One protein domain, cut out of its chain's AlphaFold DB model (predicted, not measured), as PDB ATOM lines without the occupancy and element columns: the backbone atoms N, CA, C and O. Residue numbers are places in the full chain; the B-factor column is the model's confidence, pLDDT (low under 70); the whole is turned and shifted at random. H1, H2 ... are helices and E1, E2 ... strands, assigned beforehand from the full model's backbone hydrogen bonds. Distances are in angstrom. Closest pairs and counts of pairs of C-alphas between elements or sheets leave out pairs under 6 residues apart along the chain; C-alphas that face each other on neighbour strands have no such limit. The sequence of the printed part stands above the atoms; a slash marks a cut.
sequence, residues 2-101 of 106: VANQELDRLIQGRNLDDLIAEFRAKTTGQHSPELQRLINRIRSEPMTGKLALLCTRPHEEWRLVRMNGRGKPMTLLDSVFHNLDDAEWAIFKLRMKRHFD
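This is residues 2 to 101 of the 106 residues of the protein "ABC transporter permease" of Mesorhizobium sp. INR15 (UniProt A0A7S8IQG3). A strongly twisted sheet of three strands forms a wall at one end, with H4 running along one of its faces and the other face bare. H4 is in the middle of the domain; beyond it, on the side away from the sheet, H1, H2 and H3 form a group of crossed helices at the other end. The printed part has 100 residues, with four named helices and three named strands in the order H1 H2 H3 E1 E2 E3 H4. The sheet order is E1 E2 E3, all antiparallel, and the class is mixed, helices and strands. The whole is compact, with a radius of gyration of the C-alphas of 14.2 A and spans of 39 by 28 by 20 A.

Find C-alpha 48 at (-58.506, -55.386, -29.725); from there E1, residues 48 to 57, runs 24.4 A and bends by 61 degrees at residue 51. Next read E2, residues 61 to 68, 21.6 A, and E3, residues 75 to 81, 16.3 A. H4, residues 84 to 100, runs 23.7 A to C-alpha 100 at (-46.572, -41.818, -34.291). Go back to C-alpha 2 at (-51.146, -37.925, -41.220) for H1, residues 2 to 11, 14.6 A. H2, residues 16 to 25, measures 14.2 A, and H3, residues 33 to 43, 15.1 A.

Start at the sheet, a meander, each strand the antiparallel neighbour of the one before. In the hairpin E1 and E2, look at N 52 and O 65, 3.0 A apart and within hydrogen-bond range; in the hairpin E2 and E3, at N 64 and O 79, 3.1 A. H4 is on one face, making two layers, a helix on one face of a sheet; its height over the sheet is 9.1 A. It lies over E2 and runs along the strands, at 19 degrees to E2 on the local plane; the closest C-alphas of E2 and H4 are those of Trp 62 and Ala 87, 6.6 A apart. With residues 95 to 99 alone H4 touches H3, about perpendicular at 80 degrees, closest at the C-alphas of Ile 42 and Arg 95, 6.1 A. H3, the hub, touches H1 at a steep tilt of 40 degrees, opposite ways, closest at the C-alphas of Ile 11 and Glu 34, 5.0 A. H2 and H3 only just touch, with 3 pairs of C-alphas within 8 A, closest at those of Leu 19 and Leu 35, 5.8 A. In H1, H2, H3 and H4 every O i to N i+4 pair is within hydrogen-bond range.

The C-alphas farthest apart are those of Gly 13 and Pro 73, 40.2 A. The printed part has no cut, and no link is long. The mean pLDDT of the printed part is 94.5, and no printed residue is under 70.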
ATOM      1  N   VAL A   2     -50.051 -38.348 -42.130       71.44
ATOM      2  CA  VAL A   2     -51.146 -37.925 -41.220       71.44
ATOM      3  C   VAL A   2     -50.757 -37.942 -39.730       71.44
ATOM      4  O   VAL A   2     -51.152 -37.047 -38.994       71.44
ATOM      5  N   ALA A   3     -49.953 -38.916 -39.285       79.38
ATOM      6  CA  ALA A   3     -49.587 -39.066 -37.868       79.38
ATOM      7  C   ALA A   3     -48.804 -37.861 -37.307       79.38
ATOM      8  O   ALA A   3     -49.118 -37.385 -36.222       79.38
ATOM      9  N   ASN A   4     -47.852 -37.314 -38.073       81.12
ATOM     10  CA  ASN A   4     -47.071 -36.145 -37.645       81.12
ATOM     11  C   ASN A   4     -47.946 -34.886 -37.546       81.12
ATOM     12  O   ASN A   4     -47.860 -34.160 -36.567       81.12
ATOM     13  N   GLN A   5     -48.868 -34.685 -38.494       88.06
ATOM     14  CA  GLN A   5     -49.826 -33.571 -38.437       88.06
ATOM     15  C   GLN A   5     -50.781 -33.684 -37.240       88.06
ATOM     16  O   GLN A   5     -51.161 -32.680 -36.637       88.06
ATOM     17  N   GLU A   6     -51.190 -34.907 -36.888       92.81
ATOM     18  CA  GLU A   6     -51.981 -35.152 -35.683       92.81
ATOM     19  C   GLU A   6     -51.179 -34.835 -34.416       92.81
ATOM     20  O   GLU A   6     -51.699 -34.157 -33.528       92.81
ATOM     21  N   LEU A   7     -49.921 -35.273 -34.344       93.69
ATOM     22  CA  LEU A   7     -49.037 -34.985 -33.219       93.69
ATOM     23  C   LEU A   7     -48.847 -33.476 -33.024       93.69
ATOM     24  O   LEU A   7     -49.080 -32.982 -31.920       93.69
ATOM     25  N   ASP A   8     -48.540 -32.738 -34.092       93.81
ATOM     26  CA  ASP A   8     -48.369 -31.280 -34.062       93.81
ATOM     27  C   ASP A   8     -49.617 -30.574 -33.511       93.81
ATOM     28  O   ASP A   8     -49.544 -29.661 -32.681       93.81
ATOM     29  N   ARG A   9     -50.802 -31.049 -33.915       95.06
ATOM     30  CA  ARG A   9     -52.083 -30.542 -33.413       95.06
ATOM     31  C   ARG A   9     -52.272 -30.816 -31.919       95.06
ATOM     32  O   ARG A   9     -52.850 -29.983 -31.217       95.06
ATOM     33  N   LEU A  10     -51.843 -31.979 -31.431       94.69
ATOM     34  CA  LEU A  10     -51.977 -32.353 -30.021       94.69
ATOM     35  C   LEU A  10     -51.046 -31.528 -29.133       94.69
ATOM     36  O   LEU A  10     -51.492 -31.062 -28.085       94.69
ATOM     37  N   ILE A  11     -49.802 -31.312 -29.563       94.44
ATOM     38  CA  ILE A  11     -48.784 -30.616 -28.764       94.44
ATOM     39  C   ILE A  11     -48.890 -29.086 -28.845       94.44
ATOM     40  O   ILE A  11     -48.278 -28.403 -28.035       94.44
ATOM     41  N   GLN A  12     -49.687 -28.534 -29.775       93.50
ATOM     42  CA  GLN A  12     -49.976 -27.090 -29.888       93.50
ATOM     43  C   GLN A  12     -48.720 -26.195 -29.861       93.50
ATOM     44  O   GLN A  12     -48.718 -25.110 -29.284       93.50
ATOM     45  N   GLY A  13     -47.640 -26.649 -30.498       91.38
ATOM     46  CA  GLY A  13     -46.379 -25.908 -30.575       91.38
ATOM     47  C   GLY A  13     -45.432 -26.092 -29.385       91.38
ATOM     48  O   GLY A  13     -44.348 -25.514 -29.405       91.38
ATOM     49  N   ARG A  14     -45.778 -26.906 -28.375       93.94
ATOM     50  CA  ARG A  14     -44.790 -27.396 -27.398       93.94
ATOM     51  C   ARG A  14     -43.810 -28.345 -28.079       93.94
ATOM     52  O   ARG A  14     -44.194 -29.101 -28.969       93.94
ATOM     53  N   ASN A  15     -42.560 -28.328 -27.628       94.62
ATOM     54  CA  ASN A  15     -41.569 -29.305 -28.057       94.62
ATOM     55  C   ASN A  15     -41.921 -30.688 -27.473       94.62
ATOM     56  O   ASN A  15     -42.293 -30.796 -26.303       94.62
ATOM     57  N   LEU A  16     -41.828 -31.740 -28.291       94.62
ATOM     58  CA  LEU A  16     -42.098 -33.111 -27.861       94.62
ATOM     59  C   LEU A  16     -41.138 -33.566 -26.749       94.62
ATOM     60  O   LEU A  16     -41.587 -34.221 -25.812       94.62
ATOM     61  N   ASP A  17     -39.863 -33.187 -26.817       95.25
ATOM     62  CA  ASP A  17     -38.848 -33.550 -25.826       95.25
ATOM     63  C   ASP A  17     -39.181 -32.963 -24.451       95.25
ATOM     64  O   ASP A  17     -39.050 -33.653 -23.441       95.25
ATOM     65  N   ASP A  18     -39.724 -31.741 -24.402       96.25
ATOM     66  CA  ASP A  18     -40.197 -31.134 -23.153       96.25
ATOM     67  C   ASP A  18     -41.359 -31.931 -22.550       96.25
ATOM     68  O   ASP A  18     -41.431 -32.113 -21.337       96.25
ATOM     69  N   LEU A  19     -42.285 -32.413 -23.388       96.56
ATOM     70  CA  LEU A  19     -43.423 -33.219 -22.935       96.56
ATOM     71  C   LEU A  19     -42.978 -34.616 -22.487       96.56
ATOM     72  O   LEU A  19     -43.527 -35.160 -21.528       96.56
ATOM     73  N   ILE A  20     -41.976 -35.196 -23.149       96.69
ATOM     74  CA  ILE A  20     -41.362 -36.460 -22.735       96.69
ATOM     75  C   ILE A  20     -40.651 -36.283 -21.392       96.69
ATOM     76  O   ILE A  20     -40.837 -37.108 -20.499       96.69
ATOM     77  N   ALA A  21     -39.880 -35.208 -21.223       96.06
ATOM     78  CA  ALA A  21     -39.212 -34.886 -19.968       96.06
ATOM     79  C   ALA A  21     -40.226 -34.652 -18.837       96.06
ATOM     80  O   ALA A  21     -40.050 -35.170 -17.734       96.06
ATOM     81  N   GLU A  22     -41.324 -33.948 -19.124       96.75
ATOM     82  CA  GLU A  22     -42.439 -33.756 -18.193       96.75
ATOM     83  C   GLU A  22     -43.051 -35.100 -17.761       96.75
ATOM     84  O   GLU A  22     -43.249 -35.336 -16.568       96.75
ATOM     85  N   PHE A  23     -43.295 -36.010 -18.709       96.94
ATOM     86  CA  PHE A  23     -43.802 -37.349 -18.409       96.94
ATOM     87  C   PHE A  23     -42.792 -38.200 -17.625       96.94
ATOM     88  O   PHE A  23     -43.173 -38.925 -16.710       96.94
ATOM     89  N   ARG A  24     -41.494 -38.106 -17.937       94.81
ATOM     90  CA  ARG A  24     -40.418 -38.816 -17.221       94.81
ATOM     91  C   ARG A  24     -40.265 -38.340 -15.784       94.81
ATOM     92  O   ARG A  24     -40.006 -39.155 -14.907       94.81
ATOM     93  N   ALA A  25     -40.437 -37.044 -15.537       95.31
ATOM     94  CA  ALA A  25     -40.377 -36.479 -14.193       95.31
ATOM     95  C   ALA A  25     -41.538 -36.953 -13.305       95.31
ATOM     96  O   ALA A  25     -41.407 -37.011 -12.083       95.31
ATOM     97  N   LYS A  26     -42.686 -37.268 -13.915       95.00
ATOM     98  CA  LYS A  26     -43.880 -37.742 -13.224       95.00
ATOM     99  C   LYS A  26     -44.731 -38.531 -14.211       95.00
ATOM    100  O   LYS A  26     -45.389 -37.923 -15.045       95.00
ATOM    101  N   THR A  27     -44.758 -39.859 -14.102       94.81
ATOM    102  CA  THR A  27     -45.466 -40.724 -15.073       94.81
ATOM    103  C   THR A  27     -46.971 -40.846 -14.804       94.81
ATOM    104  O   THR A  27     -47.744 -41.292 -15.657       94.81
ATOM    105  N   THR A  28     -47.412 -40.433 -13.612       91.94
ATOM    106  CA  THR A  28     -48.797 -40.559 -13.151       91.94
ATOM    107  C   THR A  28     -49.352 -39.253 -12.595       91.94
ATOM    108  O   THR A  28     -48.632 -38.385 -12.109       91.94
ATOM    109  N   GLY A  29     -50.677 -39.116 -12.608       91.75
ATOM    110  CA  GLY A  29     -51.373 -37.946 -12.077       91.75
ATOM    111  C   GLY A  29     -51.646 -36.878 -13.134       91.75
ATOM    112  O   GLY A  29     -51.886 -37.190 -14.296       91.75
ATOM    113  N   GLN A  30     -51.711 -35.620 -12.696       93.81
ATOM    114  CA  GLN A  30     -52.023 -34.486 -13.568       93.81
ATOM    115  C   GLN A  30     -50.780 -34.014 -14.327       93.81
ATOM    116  O   GLN A  30     -49.731 -33.803 -13.710       93.81
ATOM    117  N   HIS A  31     -50.957 -33.802 -15.630       96.62
ATOM    118  CA  HIS A  31     -49.971 -33.254 -16.560       96.62
ATOM    119  C   HIS A  31     -50.461 -31.937 -17.171       96.62
ATOM    120  O   HIS A  31     -51.632 -31.570 -17.028       96.62
ATOM    121  N   SER A  32     -49.577 -31.248 -17.892       96.69
ATOM    122  CA  SER A  32     -49.930 -30.098 -18.717       96.69
ATOM    123  C   SER A  32     -51.018 -30.448 -19.745       96.69
ATOM    124  O   SER A  32     -51.148 -31.607 -20.157       96.69
ATOM    125  N   PRO A  33     -51.829 -29.471 -20.190       96.75
ATOM    126  CA  PRO A  33     -52.908 -29.720 -21.147       96.75
ATOM    127  C   PRO A  33     -52.444 -30.360 -22.462       96.75
ATOM    128  O   PRO A  33     -53.193 -31.129 -23.069       96.75
ATOM    129  N   GLU A  34     -51.238 -30.039 -22.934       97.12
ATOM    130  CA  GLU A  34     -50.634 -30.604 -24.144       97.12
ATOM    131  C   GLU A  34     -50.269 -32.078 -23.937       97.12
ATOM    132  O   GLU A  34     -50.729 -32.938 -24.696       97.12
ATOM    133  N   LEU A  35     -49.531 -32.392 -22.864       97.38
ATOM    134  CA  LEU A  35     -49.162 -33.771 -22.535       97.38
ATOM    135  C   LEU A  35     -50.408 -34.617 -22.246       97.38
ATOM    136  O   LEU A  35     -50.529 -35.743 -22.727       97.38
ATOM    137  N   GLN A  36     -51.394 -34.064 -21.537       97.06
ATOM    138  CA  GLN A  36     -52.633 -34.772 -21.239       97.06
ATOM    139  C   GLN A  36     -53.418 -35.123 -22.511       97.06
ATOM    140  O   GLN A  36     -53.984 -36.215 -22.601       97.06
ATOM    141  N   ARG A  37     -53.441 -34.243 -23.522       96.75
ATOM    142  CA  ARG A  37     -54.064 -34.533 -24.826       96.75
ATOM    143  C   ARG A  37     -53.328 -35.634 -25.576       96.75
ATOM    144  O   ARG A  37     -53.988 -36.549 -26.073       96.75
ATOM    145  N   LEU A  38     -51.996 -35.577 -25.609       96.88
ATOM    146  CA  LEU A  38     -51.163 -36.632 -26.187       96.88
ATOM    147  C   LEU A  38     -51.452 -37.986 -25.519       96.88
ATOM    148  O   LEU A  38     -51.810 -38.949 -26.198       96.88
ATOM    149  N   ILE A  39     -51.403 -38.037 -24.185       96.62
ATOM    150  CA  ILE A  39     -51.681 -39.237 -23.385       96.62
ATOM    151  C   ILE A  39     -53.091 -39.772 -23.652       96.62
ATOM    152  O   ILE A  39     -53.277 -40.970 -23.874       96.62
ATOM    153  N   ASN A  40     -54.102 -38.901 -23.648       96.06
ATOM    154  CA  ASN A  40     -55.483 -39.307 -23.902       96.06
ATOM    155  C   ASN A  40     -55.632 -39.912 -25.298       96.06
ATOM    156  O   ASN A  40     -56.317 -40.923 -25.459       96.06
ATOM    157  N   ARG A  41     -54.954 -39.341 -26.299       95.44
ATOM    158  CA  ARG A  41     -54.996 -39.849 -27.666       95.44
ATOM    159  C   ARG A  41     -54.383 -41.240 -27.786       95.44
ATOM    160  O   ARG A  41     -55.030 -42.115 -28.363       95.44
ATOM    161  N   ILE A  42     -53.192 -41.455 -27.223       95.12
ATOM    162  CA  ILE A  42     -52.512 -42.761 -27.275       95.12
ATOM    163  C   ILE A  42     -53.164 -43.814 -26.364       95.12
ATOM    164  O   ILE A  42     -52.949 -45.011 -26.517       95.12
ATOM    165  N   ARG A  43     -53.980 -43.393 -25.386       93.75
ATOM    166  CA  ARG A  43     -54.806 -44.298 -24.567       93.75
ATOM    167  C   ARG A  43     -56.149 -44.624 -25.228       93.75
ATOM    168  O   ARG A  43     -56.787 -45.610 -24.833       93.75
ATOM    169  N   SER A  44     -56.579 -43.844 -26.218       92.94
ATOM    170  CA  SER A  44     -57.836 -44.023 -26.952       92.94
ATOM    171  C   SER A  44     -57.657 -44.970 -28.146       92.94
ATOM    172  O   SER A  44     -57.682 -44.569 -29.309       92.94
ATOM    173  N   GLU A  45     -57.451 -46.253 -27.842       89.69
ATOM    174  CA  GLU A  45     -57.366 -47.339 -28.825       89.69
ATOM    175  C   GLU A  45     -58.546 -48.320 -28.699       89.69
ATOM    176  O   GLU A  45     -59.033 -48.547 -27.578       89.69
ATOM    177  N   PRO A  46     -58.973 -48.963 -29.809       92.00
ATOM    178  CA  PRO A  46     -59.885 -50.102 -29.765       92.00
ATOM    179  C   PRO A  46     -59.369 -51.189 -28.825       92.00
ATOM    180  O   PRO A  46     -58.174 -51.453 -28.768       92.00
ATOM    181  N   MET A  47     -60.268 -51.877 -28.120       92.00
ATOM    182  CA  MET A  47     -59.858 -52.883 -27.133       92.00
ATOM    183  C   MET A  47     -59.069 -54.046 -27.754       92.00
ATOM    184  O   MET A  47     -58.282 -54.690 -27.076       92.00
ATOM    185  N   THR A  48     -59.267 -54.342 -29.034       94.50
ATOM    186  CA  THR A  48     -58.506 -55.386 -29.725       94.50
ATOM    187  C   THR A  48     -57.116 -54.870 -30.091       94.50
ATOM    188  O   THR A  48     -56.982 -53.911 -30.842       94.50
ATOM    189  N   GLY A  49     -56.077 -55.528 -29.582       93.31
ATOM    190  CA  GLY A  49     -54.674 -55.190 -29.818       93.31
ATOM    191  C   GLY A  49     -54.107 -54.107 -28.895       93.31
ATOM    192  O   GLY A  49     -52.900 -53.875 -28.939       93.31
ATOM    193  N   LYS A  50     -54.936 -53.480 -28.052       94.94
ATOM    194  CA  LYS A  50     -54.519 -52.417 -27.129       94.94
ATOM    195  C   LYS A  50     -53.516 -52.929 -26.103       94.94
ATOM    196  O   LYS A  50     -53.746 -53.954 -25.461       94.94
ATOM    197  N   LEU A  51     -52.437 -52.180 -25.908       96.50
ATOM    198  CA  LEU A  51     -51.481 -52.429 -24.832       96.50
ATOM    199  C   LEU A  51     -52.001 -51.855 -23.510       96.50
ATOM    200  O   LEU A  51     -52.506 -50.725 -23.465       96.50
ATOM    201  N   ALA A  52     -51.841 -52.613 -22.429       95.81
ATOM    202  CA  ALA A  52     -52.174 -52.201 -21.069       95.81
ATOM    203  C   ALA A  52     -51.147 -52.738 -20.061       95.81
ATOM    204  O   ALA A  52     -50.365 -53.633 -20.378       95.81
ATOM    205  N   LEU A  53     -51.166 -52.180 -18.851       96.62
ATOM    206  CA  LEU A  53     -50.448 -52.716 -17.701       96.62
ATOM    207  C   LEU A  53     -51.439 -53.474 -16.822       96.62
ATOM    208  O   LEU A  53     -52.482 -52.937 -16.447       96.62
ATOM    209  N   LEU A  54     -51.110 -54.720 -16.507       96.38
ATOM    210  CA  LEU A  54     -51.808 -55.526 -15.520       96.38
ATOM    211  C   LEU A  54     -51.040 -55.441 -14.203       96.38
ATOM    212  O   LEU A  54     -49.896 -55.878 -14.138       96.38
ATOM    213  N   CYS A  55     -51.674 -54.907 -13.164       96.31
ATOM    214  CA  CYS A  55     -51.163 -55.002 -11.800       96.31
ATOM    215  C   CYS A  55     -51.368 -56.443 -11.311       96.31
ATOM    216  O   CYS A  55     -52.505 -56.855 -11.069       96.31
ATOM    217  N   THR A  56     -50.293 -57.224 -11.246       94.31
ATOM    218  CA  THR A  56     -50.317 -58.617 -10.772       94.31
ATOM    219  C   THR A  56     -50.142 -58.682  -9.260       94.31
ATOM    220  O   THR A  56     -50.755 -59.535  -8.616       94.31
ATOM    221  N   ARG A  57     -49.375 -57.746  -8.684       94.19
ATOM    222  CA  ARG A  57     -49.241 -57.542  -7.236       94.19
ATOM    223  C   ARG A  57     -49.358 -56.049  -6.916       94.19
ATOM    224  O   ARG A  57     -48.567 -55.265  -7.446       94.19
ATOM    225  N   PRO A  58     -50.320 -55.634  -6.070       92.06
ATOM    226  CA  PRO A  58     -50.501 -54.230  -5.719       92.06
ATOM    227  C   PRO A  58     -49.197 -53.590  -5.249       92.06
ATOM    228  O   PRO A  58     -48.568 -54.092  -4.327       92.06
ATOM    229  N   HIS A  59     -48.818 -52.475  -5.877       90.19
ATOM    230  CA  HIS A  59     -47.619 -51.692  -5.550       90.19
ATOM    231  C   HIS A  59     -46.270 -52.419  -5.706       90.19
ATOM    232  O   HIS A  59     -45.250 -51.859  -5.317       90.19
ATOM    233  N   GLU A  60     -46.241 -53.615  -6.297       93.88
ATOM    234  CA  GLU A  60     -45.034 -54.452  -6.352       93.88
ATOM    235  C   GLU A  60     -44.735 -55.012  -7.741       93.88
ATOM    236  O   GLU A  60     -43.571 -55.243  -8.073       93.88
ATOM    237  N   GLU A  61     -45.761 -55.300  -8.544       96.62
ATOM    238  CA  GLU A  61     -45.558 -55.973  -9.820       96.62
ATOM    239  C   GLU A  61     -46.602 -55.566 -10.860       96.62
ATOM    240  O   GLU A  61     -47.819 -55.667 -10.653       96.62
ATOM    241  N   TRP A  62     -46.092 -55.146 -12.015       98.00
ATOM    242  CA  TRP A  62     -46.870 -54.822 -13.197       98.00
ATOM    243  C   TRP A  62     -46.341 -55.596 -14.387       98.00
ATOM    244  O   TRP A  62     -45.140 -55.657 -14.637       98.00
ATOM    245  N   ARG A  63     -47.257 -56.152 -15.170       97.38
ATOM    246  CA  ARG A  63     -46.933 -56.900 -16.376       97.38
ATOM    247  C   ARG A  63     -47.563 -56.240 -17.585       97.38
ATOM    248  O   ARG A  63     -48.725 -55.832 -17.548       97.38
ATOM    249  N   LEU A  64     -46.811 -56.151 -18.677       97.50
ATOM    250  CA  LEU A  64     -47.373 -55.675 -19.932       97.50
ATOM    251  C   LEU A  64     -48.323 -56.736 -20.502       97.50
ATOM    252  O   LEU A  64     -48.008 -57.927 -20.540       97.50
ATOM    253  N   VAL A  65     -49.490 -56.302 -20.966       97.12
ATOM    254  CA  VAL A  65     -50.495 -57.181 -21.566       97.12
ATOM    255  C   VAL A  65     -51.023 -56.606 -22.869       97.12
ATOM    256  O   VAL A  65     -51.042 -55.391 -23.089       97.12
ATOM    257  N   ARG A  66     -51.495 -57.498 -23.739       96.94
ATOM    258  CA  ARG A  66     -52.229 -57.149 -24.952       96.94
ATOM    259  C   ARG A  66     -53.680 -57.578 -24.817       96.94
ATOM    260  O   ARG A  66     -53.989 -58.749 -24.608       96.94
ATOM    261  N   MET A  67     -54.575 -56.616 -24.962       96.75
ATOM    262  CA  MET A  67     -56.011 -56.841 -24.942       96.75
ATOM    263  C   MET A  67     -56.449 -57.520 -26.246       96.75
ATOM    264  O   MET A  67     -56.056 -57.100 -27.332       96.75
ATOM    265  N   ASN A  68     -57.288 -58.553 -26.157       95.88
ATOM    266  CA  ASN A  68     -57.757 -59.314 -27.325       95.88
ATOM    267  C   ASN A  68     -59.193 -58.954 -27.750       95.88
ATOM    268  O   ASN A  68     -59.769 -59.606 -28.619       95.88
ATOM    269  N   GLY A  69     -59.771 -57.910 -27.151       93.25
ATOM    270  CA  GLY A  69     -61.162 -57.498 -27.342       93.25
ATOM    271  C   GLY A  69     -62.037 -57.766 -26.115       93.25
ATOM    272  O   GLY A  69     -61.604 -58.341 -25.118       93.25
ATOM    273  N   ARG A  70     -63.292 -57.311 -26.170       91.19
ATOM    274  CA  ARG A  70     -64.246 -57.441 -25.058       91.19
ATOM    275  C   ARG A  70     -64.560 -58.916 -24.776       91.19
ATOM    276  O   ARG A  70     -64.850 -59.662 -25.705       91.19
ATOM    277  N   GLY A  71     -64.530 -59.308 -23.500       91.81
ATOM    278  CA  GLY A  71     -64.877 -60.663 -23.050       91.81
ATOM    279  C   GLY A  71     -63.851 -61.744 -23.398       91.81
ATOM    280  O   GLY A  71     -64.089 -62.912 -23.112       91.81
ATOM    281  N   LYS A  72     -62.716 -61.375 -24.005       95.06
ATOM    282  CA  LYS A  72     -61.632 -62.304 -24.336       95.06
ATOM    283  C   LYS A  72     -60.493 -62.170 -23.325       95.06
ATOM    284  O   LYS A  72     -60.215 -61.049 -22.891       95.06
ATOM    285  N   PRO A  73     -59.813 -63.274 -22.968       94.88
ATOM    286  CA  PRO A  73     -58.639 -63.207 -22.109       94.88
ATOM    287  C   PRO A  73     -57.555 -62.354 -22.773       94.88
ATOM    288  O   PRO A  73     -57.384 -62.395 -23.992       94.88
ATOM    289  N   MET A  74     -56.838 -61.571 -21.974       96.69
ATOM    290  CA  MET A  74     -55.669 -60.813 -22.425       96.69
ATOM    291  C   MET A  74     -54.460 -61.733 -22.622       96.69
ATOM    292  O   MET A  74     -54.331 -62.753 -21.948       96.69
ATOM    293  N   THR A  75     -53.561 -61.353 -23.524       96.94
ATOM    294  CA  THR A  75     -52.269 -62.021 -23.696       96.94
ATOM    295  C   THR A  75     -51.246 -61.365 -22.780       96.94
ATOM    296  O   THR A  75     -51.010 -60.160 -22.887       96.94
ATOM    297  N   LEU A  76     -50.633 -62.147 -21.894       96.25
ATOM    298  CA  LEU A  76     -49.508 -61.695 -21.077       96.25
ATOM    299  C   LEU A  76     -48.252 -61.592 -21.948       96.25
ATOM    300  O   LEU A  76     -47.978 -62.498 -22.732       96.25
ATOM    301  N   LEU A  77     -47.503 -60.501 -21.822       95.56
ATOM    302  CA  LEU A  77     -46.214 -60.317 -22.495       95.56
ATOM    303  C   LEU A  77     -45.071 -60.579 -21.506       95.56
ATOM    304  O   LEU A  77     -45.302 -60.646 -20.301       95.56
ATOM    305  N   ASP A  78     -43.845 -60.765 -21.987       92.38
ATOM    306  CA  ASP A  78     -42.726 -61.202 -21.133       92.38
ATOM    307  C   ASP A  78     -42.204 -60.109 -20.188       92.38
ATOM    308  O   ASP A  78     -41.569 -60.408 -19.183       92.38
ATOM    309  N   SER A  79     -42.509 -58.840 -20.468       93.19
ATOM    310  CA  SER A  79     -42.052 -57.707 -19.662       93.19
ATOM    311  C   SER A  79     -42.788 -57.621 -18.321       93.19
ATOM    312  O   SER A  79     -44.003 -57.396 -18.285       93.19
ATOM    313  N   VAL A  80     -42.024 -57.745 -17.234       95.56
ATOM    314  CA  VAL A  80     -42.452 -57.566 -15.841       95.56
ATOM    315  C   VAL A  80     -41.668 -56.404 -15.233       95.56
ATOM    316  O   VAL A  80     -40.467 -56.276 -15.465       95.56
ATOM    317  N   PHE A  81     -42.352 -55.562 -14.467       96.81
ATOM    318  CA  PHE A  81     -41.812 -54.361 -13.845       96.81
ATOM    319  C   PHE A  81     -42.133 -54.366 -12.353       96.81
ATOM    320  O   PHE A  81     -43.246 -54.714 -11.962       96.81
ATOM    321  N   HIS A  82     -41.176 -53.924 -11.539       96.56
ATOM    322  CA  HIS A  82     -41.321 -53.816 -10.080       96.56
ATOM    323  C   HIS A  82     -41.431 -52.370  -9.584       96.56
ATOM    324  O   HIS A  82     -41.485 -52.106  -8.387       96.56
ATOM    325  N   ASN A  83     -41.482 -51.425 -10.520       95.31
ATOM    326  CA  ASN A  83     -41.687 -50.011 -10.276       95.31
ATOM    327  C   ASN A  83     -42.760 -49.509 -11.259       95.31
ATOM    328  O   ASN A  83     -42.742 -49.860 -12.442       95.31
ATOM    329  N   LEU A  84     -43.714 -48.722 -10.756       94.50
ATOM    330  CA  LEU A  84     -44.820 -48.212 -11.563       94.50
ATOM    331  C   LEU A  84     -44.352 -47.214 -12.629       94.50
ATOM    332  O   LEU A  84     -44.848 -47.270 -13.752       94.50
ATOM    333  N   ASP A  85     -43.405 -46.335 -12.299       95.56
ATOM    334  CA  ASP A  85     -42.865 -45.348 -13.234       95.56
ATOM    335  C   ASP A  85     -42.130 -46.032 -14.392       95.56
ATOM    336  O   ASP A  85     -42.327 -45.660 -15.548       95.56
ATOM    337  N   ASP A  86     -41.372 -47.097 -14.116       95.56
ATOM    338  CA  ASP A  86     -40.728 -47.898 -15.165       95.56
ATOM    339  C   ASP A  86     -41.761 -48.574 -16.076       95.56
ATOM    340  O   ASP A  86     -41.613 -48.592 -17.302       95.56
ATOM    341  N   ALA A  87     -42.840 -49.100 -15.488       96.75
ATOM    342  CA  ALA A  87     -43.918 -49.741 -16.230       96.75
ATOM    343  C   ALA A  87     -44.673 -48.740 -17.125       96.75
ATOM    344  O   ALA A  87     -44.907 -49.015 -18.309       96.75
ATOM    345  N   GLU A  88     -45.049 -47.578 -16.578       97.12
ATOM    346  CA  GLU A  88     -45.731 -46.500 -17.307       97.12
ATOM    347  C   GLU A  88     -44.825 -45.905 -18.392       97.12
ATOM    348  O   GLU A  88     -45.284 -45.670 -19.514       97.12
ATOM    349  N   TRP A  89     -43.525 -45.746 -18.121       96.88
ATOM    350  CA  TRP A  89     -42.557 -45.335 -19.134       96.88
ATOM    351  C   TRP A  89     -42.471 -46.346 -20.275       96.88
ATOM    352  O   TRP A  89     -42.618 -45.979 -21.442       96.88
ATOM    353  N   ALA A  90     -42.318 -47.633 -19.965       96.38
ATOM    354  CA  ALA A  90     -42.212 -48.674 -20.978       96.38
ATOM    355  C   ALA A  90     -43.447 -48.729 -21.893       96.38
ATOM    356  O   ALA A  90     -43.315 -48.762 -23.121       96.38
ATOM    357  N   ILE A  91     -44.660 -48.693 -21.328       97.00
ATOM    358  CA  ILE A  91     -45.882 -48.694 -22.141       97.00
ATOM    359  C   ILE A  91     -46.073 -47.383 -22.913       97.00
ATOM    360  O   ILE A  91     -46.609 -47.414 -24.024       97.00
ATOM    361  N   PHE A  92     -45.630 -46.244 -22.372       97.31
ATOM    362  CA  PHE A  92     -45.651 -44.965 -23.076       97.31
ATOM    363  C   PHE A  92     -44.792 -45.023 -24.342       97.31
ATOM    364  O   PHE A  92     -45.308 -44.727 -25.420       97.31
ATOM    365  N   LYS A  93     -43.548 -45.522 -24.255       96.62
ATOM    366  CA  LYS A  93     -42.666 -45.720 -25.422       96.62
ATOM    367  C   LYS A  93     -43.331 -46.570 -26.508       96.62
ATOM    368  O   LYS A  93     -43.388 -46.177 -27.672       96.62
ATOM    369  N   LEU A  94     -43.909 -47.709 -26.120       96.00
ATOM    370  CA  LEU A  94     -44.583 -48.614 -27.058       96.00
ATOM    371  C   LEU A  94     -45.792 -47.966 -27.739       96.00
ATOM    372  O   LEU A  94     -46.034 -48.186 -28.927       96.00
ATOM    373  N   ARG A  95     -46.561 -47.168 -26.996       96.25
ATOM    374  CA  ARG A  95     -47.710 -46.435 -27.534       96.25
ATOM    375  C   ARG A  95     -47.280 -45.301 -28.465       96.25
ATOM    376  O   ARG A  95     -47.911 -45.128 -29.503       96.25
ATOM    377  N   MET A  96     -46.203 -44.583 -28.145       96.31
ATOM    378  CA  MET A  96     -45.638 -43.545 -29.014       96.31
ATOM    379  C   MET A  96     -45.170 -44.129 -30.347       96.31
ATOM    380  O   MET A  96     -45.595 -43.645 -31.397       96.31
ATOM    381  N   LYS A  97     -44.430 -45.244 -30.313       95.19
ATOM    382  CA  LYS A  97     -44.059 -45.989 -31.522       95.19
ATOM    383  C   LYS A  97     -45.289 -46.406 -32.327       95.19
ATOM    384  O   LYS A  97     -45.360 -46.201 -33.529       95.19
ATOM    385  N   ARG A  98     -46.309 -46.956 -31.665       93.56
ATOM    386  CA  ARG A  98     -47.522 -47.445 -32.335       93.56
ATOM    387  C   ARG A  98     -48.354 -46.339 -32.994       93.56
ATOM    388  O   ARG A  98     -48.944 -46.587 -34.042       93.56
ATOM    389  N   HIS A  99     -48.454 -45.165 -32.373       93.75
ATOM    390  CA  HIS A  99     -49.305 -44.073 -32.854       93.75
ATOM    391  C   HIS A  99     -48.602 -43.120 -33.819       93.75
ATOM    392  O   HIS A  99     -49.243 -42.614 -34.740       93.75
ATOM    393  N   PHE A 100     -47.315 -42.866 -33.595       94.44
ATOM    394  CA  PHE A 100     -46.572 -41.818 -34.291       94.44
ATOM    395  C   PHE A 100     -45.292 -42.323 -34.957       94.44
ATOM    396  O   PHE A 100     -44.607 -41.524 -35.582       94.44
ATOM    397  N   ASP A 101     -44.980 -43.621 -34.853       94.94
ATOM    398  CA  ASP A 101     -43.728 -44.216 -35.350       94.94
ATOM    399  C   ASP A 101     -42.476 -43.559 -34.738       94.94
ATOM    400  O   ASP A 101     -41.436 -43.417 -35.372       94.94
TER     401      ASP A 101